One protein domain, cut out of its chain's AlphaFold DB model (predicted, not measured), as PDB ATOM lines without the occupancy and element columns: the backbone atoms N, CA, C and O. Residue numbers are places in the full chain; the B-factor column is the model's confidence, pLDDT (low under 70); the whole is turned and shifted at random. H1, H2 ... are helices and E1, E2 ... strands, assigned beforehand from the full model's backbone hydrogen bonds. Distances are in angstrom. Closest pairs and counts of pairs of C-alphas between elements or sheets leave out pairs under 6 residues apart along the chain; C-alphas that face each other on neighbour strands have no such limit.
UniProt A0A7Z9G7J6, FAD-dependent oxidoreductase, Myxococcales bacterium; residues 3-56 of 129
ATOM      1  N   LEU A   3     -50.350  28.997 -21.129       88.75
ATOM      2  CA  LEU A   3     -49.601  29.305 -22.356       88.75
ATOM      3  C   LEU A   3     -48.693  28.172 -22.851       88.75
ATOM      4  O   LEU A   3     -48.589  27.945 -24.050       88.75
ATOM      5  N   ARG A   4     -48.029  27.441 -21.945       89.50
ATOM      6  CA  ARG A   4     -47.160  26.324 -22.351       89.50
ATOM      7  C   ARG A   4     -47.969  25.241 -23.063       89.50
ATOM      8  O   ARG A   4     -47.563  24.791 -24.124       89.50
ATOM      9  N   ARG A   5     -49.106  24.848 -22.484       91.31
ATOM     10  CA  ARG A   5     -49.959  23.787 -23.027       91.31
ATOM     11  C   ARG A   5     -50.535  24.192 -24.381       91.31
ATOM     12  O   ARG A   5     -50.331  23.471 -25.344       91.31
ATOM     13  N   SER A   6     -51.085  25.405 -24.486       92.94
ATOM     14  CA  SER A   6     -51.588  25.916 -25.765       92.94
ATOM     15  C   SER A   6     -50.509  25.985 -26.850       92.94
ATOM     16  O   SER A   6     -50.802  25.769 -28.017       92.94
ATOM     17  N   ASN A   7     -49.261  26.300 -26.492       92.00
ATOM     18  CA  ASN A   7     -48.167  26.350 -27.463       92.00
ATOM     19  C   ASN A   7     -47.729  24.953 -27.924       92.00
ATOM     20  O   ASN A   7     -47.355  24.807 -29.082       92.00
ATOM     21  N   ILE A   8     -47.802  23.943 -27.052       91.75
ATOM     22  CA  ILE A   8     -47.560  22.543 -27.430       91.75
ATOM     23  C   ILE A   8     -48.657  22.074 -28.391       91.75
ATOM     24  O   ILE A   8     -48.337  21.610 -29.480       91.75
ATOM     25  N   ASP A   9     -49.928  22.314 -28.058       92.50
ATOM     26  CA  ASP A   9     -51.060  21.935 -28.913       92.50
ATOM     27  C   ASP A   9     -50.971  22.608 -30.303       92.50
ATOM     28  O   ASP A   9     -51.306  22.020 -31.335       92.50
ATOM     29  N   ARG A  10     -50.475  23.852 -30.361       91.06
ATOM     30  CA  ARG A  10     -50.226  24.567 -31.626       91.06
ATOM     31  C   ARG A  10     -49.074  23.973 -32.430       91.06
ATOM     32  O   ARG A  10     -49.187  23.923 -33.647       91.06
ATOM     33  N   LEU A  11     -48.003  23.520 -31.781       90.38
ATOM     34  CA  LEU A  11     -46.889  22.851 -32.465       90.38
ATOM     35  C   LEU A  11     -47.294  21.485 -33.038       90.38
ATOM     36  O   LEU A  11     -46.737  21.071 -34.050       90.38
ATOM     37  N   GLU A  12     -48.258  20.798 -32.421       89.56
ATOM     38  CA  GLU A  12     -48.800  19.535 -32.942       89.56
ATOM     39  C   GLU A  12     -49.778  19.748 -34.106       89.56
ATOM     40  O   GLU A  12     -49.837  18.936 -35.028       89.56
ATOM     41  N   SER A  13     -50.550  20.839 -34.077       90.31
ATOM     42  CA  SER A  13     -51.608  21.112 -35.063       90.31
ATOM     43  C   SER A  13     -51.180  21.996 -36.239       90.31
ATOM     44  O   SER A  13     -51.856  21.996 -37.270       90.31
ATOM     45  N   GLN A  14     -50.091  22.759 -36.112       90.06
ATOM     46  CA  GLN A  14     -49.620  23.708 -37.123       90.06
ATOM     47  C   GLN A  14     -48.123  23.536 -37.383       90.06
ATOM     48  O   GLN A  14     -47.311  23.505 -36.459       90.06
ATOM     49  N   ALA A  15     -47.747  23.482 -38.661       90.31
ATOM     50  CA  ALA A  15     -46.346  23.516 -39.056       90.31
ATOM     51  C   ALA A  15     -45.777  24.930 -38.871       90.31
ATOM     52  O   ALA A  15     -46.411  25.917 -39.241       90.31
ATOM     53  N   VAL A  16     -44.566  25.012 -38.323       94.25
ATOM     54  CA  VAL A  16     -43.775  26.246 -38.264       94.25
ATOM     55  C   VAL A  16     -42.789  26.282 -39.428       94.25
ATOM     56  O   VAL A  16     -42.290  25.239 -39.850       94.25
ATOM     57  N   ASP A  17     -42.465  27.477 -39.917       95.06
ATOM     58  CA  ASP A  17     -41.466  27.655 -40.976       95.06
ATOM     59  C   ASP A  17     -40.054  27.348 -40.463       95.06
ATOM     60  O   ASP A  17     -39.209  26.811 -41.179       95.06
ATOM     61  N   VAL A  18     -39.783  27.714 -39.205       96.19
ATOM     62  CA  VAL A  18     -38.482  27.522 -38.560       96.19
ATOM     63  C   VAL A  18     -38.676  26.989 -37.146       96.19
ATOM     64  O   VAL A  18     -39.387  27.586 -36.339       96.19
ATOM     65  N   LEU A  19     -37.985  25.897 -36.818       95.12
ATOM     66  CA  LEU A  19     -37.898  25.369 -35.459       95.12
ATOM     67  C   LEU A  19     -36.495  25.610 -34.894       95.12
ATOM     68  O   LEU A  19     -35.499  25.157 -35.454       95.12
ATOM     69  N   ILE A  20     -36.418  26.323 -33.773       96.12
ATOM     70  CA  ILE A  20     -35.181  26.625 -33.056       96.12
ATOM     71  C   ILE A  20     -35.094  25.722 -31.829       96.12
ATOM     72  O   ILE A  20     -36.021  25.659 -31.019       96.12
ATOM     73  N   ILE A  21     -33.952  25.056 -31.682       95.19
ATOM     74  CA  ILE A  21     -33.651  24.166 -30.562       95.19
ATOM     75  C   ILE A  21     -32.665  24.874 -29.627       95.19
ATOM     76  O   ILE A  21     -31.563  25.234 -30.040       95.19
ATOM     77  N   GLY A  22     -33.070  25.061 -28.373       95.06
ATOM     78  CA  GLY A  22     -32.314  25.738 -27.322       95.06
ATOM     79  C   GLY A  22     -32.741  27.195 -27.137       95.06
ATOM     80  O   GLY A  22     -32.508  28.050 -27.989       95.06
ATOM     81  N   ALA A  23     -33.301  27.507 -25.973       94.56
ATOM     82  CA  ALA A  23     -33.770  28.827 -25.571       94.56
ATOM     83  C   ALA A  23     -32.753  29.588 -24.701       94.56
ATOM     84  O   ALA A  23     -33.106  30.285 -23.749       94.56
ATOM     85  N   GLY A  24     -31.468  29.481 -25.056       94.31
ATOM     86  CA  GLY A  24     -30.430  30.413 -24.606       94.31
ATOM     87  C   GLY A  24     -30.516  31.763 -25.330       94.31
ATOM     88  O   GLY A  24     -31.374  31.969 -26.192       94.31
ATOM     89  N   ILE A  25     -29.582  32.678 -25.047       93.00
ATOM     90  CA  ILE A  25     -29.595  34.030 -25.637       93.00
ATOM     91  C   ILE A  25     -29.601  34.014 -27.175       93.00
ATOM     92  O   ILE A  25     -30.337  34.772 -27.801       93.00
ATOM     93  N   ASN A  26     -28.846  33.104 -27.798       93.69
ATOM     94  CA  ASN A  26     -28.778  32.999 -29.258       93.69
ATOM     95  C   ASN A  26     -30.103  32.520 -29.866       93.69
ATOM     96  O   ASN A  26     -30.552  33.078 -30.869       93.69
ATOM     97  N   GLY A  27     -30.737  31.516 -29.255       95.06
ATOM     98  CA  GLY A  27     -32.027  30.999 -29.708       95.06
ATOM     99  C   GLY A  27     -33.143  32.020 -29.518       95.06
ATOM    100  O   GLY A  27     -33.897  32.280 -30.452       95.06
ATOM    101  N   ALA A  28     -33.177  32.688 -28.362       94.50
ATOM    102  CA  ALA A  28     -34.145  33.740 -28.066       94.50
ATOM    103  C   ALA A  28     -34.034  34.929 -29.036       94.50
ATOM    104  O   ALA A  28     -35.041  35.376 -29.583       94.50
ATOM    105  N   VAL A  29     -32.815  35.417 -29.306       93.94
ATOM    106  CA  VAL A  29     -32.592  36.521 -30.258       93.94
ATOM    107  C   VAL A  29     -32.964  36.105 -31.679       93.94
ATOM    108  O   VAL A  29     -33.617  36.872 -32.386       93.94
ATOM    109  N   SER A  30     -32.597  34.893 -32.098       95.69
ATOM    110  CA  SER A  30     -32.936  34.387 -33.434       95.69
ATOM    111  C   SER A  30     -34.449  34.259 -33.611       95.69
ATOM    112  O   SER A  30     -34.987  34.736 -34.610       95.69
ATOM    113  N   ALA A  31     -35.141  33.706 -32.609       96.25
ATOM    114  CA  ALA A  31     -36.595  33.597 -32.593       96.25
ATOM    115  C   ALA A  31     -37.260  34.975 -32.676       96.25
ATOM    116  O   ALA A  31     -38.136  35.181 -33.511       96.25
ATOM    117  N   ALA A  32     -36.800  35.937 -31.871       94.56
ATOM    118  CA  ALA A  32     -37.342  37.292 -31.857       94.56
ATOM    119  C   ALA A  32     -37.159  38.009 -33.204       94.56
ATOM    120  O   ALA A  32     -38.088  38.645 -33.695       94.56
ATOM    121  N   VAL A  33     -35.980  37.893 -33.828       95.19
ATOM    122  CA  VAL A  33     -35.701  38.529 -35.125       95.19
ATOM    123  C   VAL A  33     -36.524  37.903 -36.249       95.19
ATOM    124  O   VAL A  33     -37.026  38.629 -37.105       95.19
ATOM    125  N   LEU A  34     -36.671  36.578 -36.266       96.56
ATOM    126  CA  LEU A  34     -37.470  35.882 -37.276       96.56
ATOM    127  C   LEU A  34     -38.969  36.159 -37.096       96.56
ATOM    128  O   LEU A  34     -39.640  36.510 -38.066       96.56
ATOM    129  N   ALA A  35     -39.471  36.118 -35.861       95.50
ATOM    130  CA  ALA A  35     -40.855  36.466 -35.551       95.50
ATOM    131  C   ALA A  35     -41.171  37.929 -35.909       95.50
ATOM    132  O   ALA A  35     -42.219  38.211 -36.484       95.50
ATOM    133  N   ALA A  36     -40.240  38.861 -35.664       94.56
ATOM    134  CA  ALA A  36     -40.389  40.265 -36.065       94.56
ATOM    135  C   ALA A  36     -40.463  40.457 -37.592       94.56
ATOM    136  O   ALA A  36     -40.997  41.459 -38.059       94.56
ATOM    137  N   LYS A  37     -39.949  39.500 -38.374       96.12
ATOM    138  CA  LYS A  37     -40.082  39.468 -39.838       96.12
ATOM    139  C   LYS A  37     -41.351  38.751 -40.318       96.12
ATOM    140  O   LYS A  37     -41.527  38.613 -41.523       96.12
ATOM    141  N   GLY A  38     -42.218  38.303 -39.408       95.25
ATOM    142  CA  GLY A  38     -43.468  37.608 -39.728       95.25
ATOM    143  C   GLY A  38     -43.318  36.112 -40.013       95.25
ATOM    144  O   GLY A  38     -44.271  35.494 -40.474       95.25
ATOM    145  N   VAL A  39     -42.146  35.526 -39.748       96.19
ATOM    146  CA  VAL A  39     -41.912  34.082 -39.905       96.19
ATOM    147  C   VAL A  39     -42.595  33.332 -38.761       96.19
ATOM    148  O   VAL A  39     -42.510  33.766 -37.607       96.19
ATOM    149  N   GLN A  40     -43.238  32.196 -39.048       94.44
ATOM    150  CA  GLN A  40     -43.758  31.328 -37.993       94.44
ATOM    151  C   GLN A  40     -42.607  30.529 -37.385       94.44
ATOM    152  O   GLN A  40     -42.026  29.656 -38.028       94.44
ATOM    153  N   VAL A  41     -42.259  30.848 -36.139       96.25
ATOM    154  CA  VAL A  41     -41.104  30.262 -35.455       96.25
ATOM    155  C   VAL A  41     -41.549  29.485 -34.227       96.25
ATOM    156  O   VAL A  41     -42.218  30.030 -33.349       96.25
ATOM    157  N   GLY A  42     -41.120  28.230 -34.137       94.81
ATOM    158  CA  GLY A  42     -41.144  27.452 -32.902       94.81
ATOM    159  C   GLY A  42     -39.807  27.570 -32.173       94.81
ATOM    160  O   GLY A  42     -38.756  27.483 -32.801       94.81
ATOM    161  N   LEU A  43     -39.824  27.744 -30.852       94.94
ATOM    162  CA  LEU A  43     -38.634  27.685 -29.999       94.94
ATOM    163  C   LEU A  43     -38.873  26.637 -28.914       94.94
ATOM    164  O   LEU A  43     -39.834  26.755 -28.152       94.94
ATOM    165  N   ILE A  44     -38.000  25.635 -28.844       94.19
ATOM    166  CA  ILE A  44     -38.077  24.564 -27.848       94.19
ATOM    167  C   ILE A  44     -36.799  24.512 -27.017       94.19
ATOM    168  O   ILE A  44     -35.700  24.677 -27.539       94.19
ATOM    169  N   ASP A  45     -36.948  24.261 -25.721       94.44
ATOM    170  CA  ASP A  45     -35.842  24.020 -24.797       94.44
ATOM    171  C   ASP A  45     -36.161  22.803 -23.927       94.44
ATOM    172  O   ASP A  45     -37.330  22.520 -23.644       94.44
ATOM    173  N   GLN A  46     -35.121  22.067 -23.544       92.62
ATOM    174  CA  GLN A  46     -35.244  20.887 -22.691       92.62
ATOM    175  C   GLN A  46     -35.530  21.265 -21.229       92.62
ATOM    176  O   GLN A  46     -36.240  20.532 -20.541       92.62
ATOM    177  N   GLY A  47     -34.961  22.374 -20.756       89.56
ATOM    178  CA  GLY A  47     -35.080  22.872 -19.391       89.56
ATOM    179  C   GLY A  47     -35.908  24.153 -19.327       89.56
ATOM    180  O   GLY A  47     -37.071  24.180 -19.735       89.56
ATOM    181  N   ASP A  48     -35.303  25.201 -18.771       90.62
ATOM    182  CA  ASP A  48     -35.900  26.531 -18.658       90.62
ATOM    183  C   ASP A  48     -35.183  27.541 -19.563       90.62
ATOM    184  O   ASP A  48     -34.029  27.355 -19.967       90.62
ATOM    185  N   PHE A  49     -35.862  28.646 -19.861       90.31
ATOM    186  CA  PHE A  49     -35.302  29.736 -20.645       90.31
ATOM    187  C   PHE A  49     -33.987  30.227 -20.032       90.31
ATOM    188  O   PHE A  49     -33.887  30.538 -18.845       90.31
ATOM    189  N   SER A  50     -32.957  30.329 -20.871       89.88
ATOM    190  CA  SER A  50     -31.607  30.726 -20.473       89.88
ATOM    191  C   SER A  50     -30.896  29.784 -19.480       89.88
ATOM    192  O   SER A  50     -29.811  30.141 -19.030       89.88
ATOM    193  N   GLY A  51     -31.415  28.588 -19.174       86.56
ATOM    194  CA  GLY A  51     -30.907  27.716 -18.096       86.56
ATOM    195  C   GLY A  51     -29.505  27.106 -18.278       86.56
ATOM    196  O   GLY A  51     -29.024  26.420 -17.385       86.56
ATOM    197  N   GLY A  52     -28.843  27.320 -19.418       87.50
ATOM    198  CA  GLY A  52     -27.467  26.870 -19.669       87.50
ATOM    199  C   GLY A  52     -26.421  27.971 -19.460       87.50
ATOM    200  O   GLY A  52     -26.547  28.844 -18.607       87.50
ATOM    201  N   THR A  53     -25.407  28.008 -20.332       86.75
ATOM    202  CA  THR A  53     -24.309  29.002 -20.314       86.75
ATOM    203  C   THR A  53     -24.777  30.461 -20.320       86.75
ATOM    204  O   THR A  53     -24.040  31.353 -19.916       86.75
ATOM    205  N   SER A  54     -25.996  30.731 -20.796       86.06
ATOM    206  CA  SER A  54     -26.555  32.088 -20.804       86.06
ATOM    207  C   SER A  54     -26.830  32.629 -19.392       86.06
ATOM    208  O   SER A  54     -26.712  33.835 -19.200       86.06
ATOM    209  N   GLN A  55     -27.145  31.767 -18.416       87.19
ATOM    210  CA  GLN A  55     -27.257  32.155 -17.003       87.19
ATOM    211  C   GLN A  55     -25.901  32.153 -16.278       87.19
ATOM    212  O   GLN A  55     -25.670  33.008 -15.429       87.19
ATOM    213  N   GLU A  56     -24.968  31.285 -16.678       84.94
ATOM    214  CA  GLU A  56     -23.609  31.178 -16.111       84.94
ATOM    215  C   GLU A  56     -22.625  32.226 -16.667       84.94
ATOM    216  O   GLU A  56     -21.465  31.946 -16.980       84.94
TER     217      GLU A  56
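AT A GLANCE: This is residues 3 to 56 of the 129 residues of the protein "FAD-dependent oxidoreductase" of Myxococcales bacterium (UniProt A0A7Z9G7J6). A small slab of two parallel strands, E1 and E2, is covered by one helix, H2, which joins them. A second helix, H1, lies off the E2 side, away from H2 and only loosely met, and a tail, residues 45 to 56, runs on from E2 to one end of the longest axis. The printed part has 54 residues, with two named helices and two named strands in the order H1, E1, H2, E2; the sheet order is E1, E2, and the class is mixed, helices and strands. The whole is compact, with a radius of gyration of the C-alphas of 11.5 A and spans of 35 by 25 by 15 A.

IN THESE COORDINATES: In the sheet, E1 is residues 18 to 21, 9.9 A long, and E2 is residues 41 to 44, 10.0 A long, ending at C-alpha 44 (-38.077, 24.564, -27.848). H2, residues 25 to 36, is 16.3 A long and begins at C-alpha 25 (-29.595, 34.030, -25.637). H1, residues 3 to 13, is 15.3 A long and begins at C-alpha 3 (-49.601, 29.305, -22.356).

HOW THE PARTS SIT: E1 and E2 are parallel neighbours, 17 degrees between their directions. N 20 and O 42 are 2.8 A apart and N 42 and O 18 are 2.9 A apart, both within hydrogen-bond range. E1, H2 and E2 form a strand-helix-strand unit, two parallel neighbour strands with a helix between them, and its crossover is right-handed. The closest C-alphas of H2 and E2 are those of Ala 35 and Val 41, 6.2 A; of H2 and E1, those of Ile 20 and Gly 27, 6.3 A. The closest C-alphas of H1 and E2 are those of Leu 11 and Gly 42, 7.4 A. H1 and H2 are apart. In H1 and H2 every O i to N i+4 pair is within hydrogen-bond range.

THE WHOLE: The two C-alphas farthest apart are those of Ser 13 and Glu 56, 35.3 A. The printed part has no cut, and the three links are tight. The mean pLDDT of the printed part is 92.7, and no printed residue is under 70.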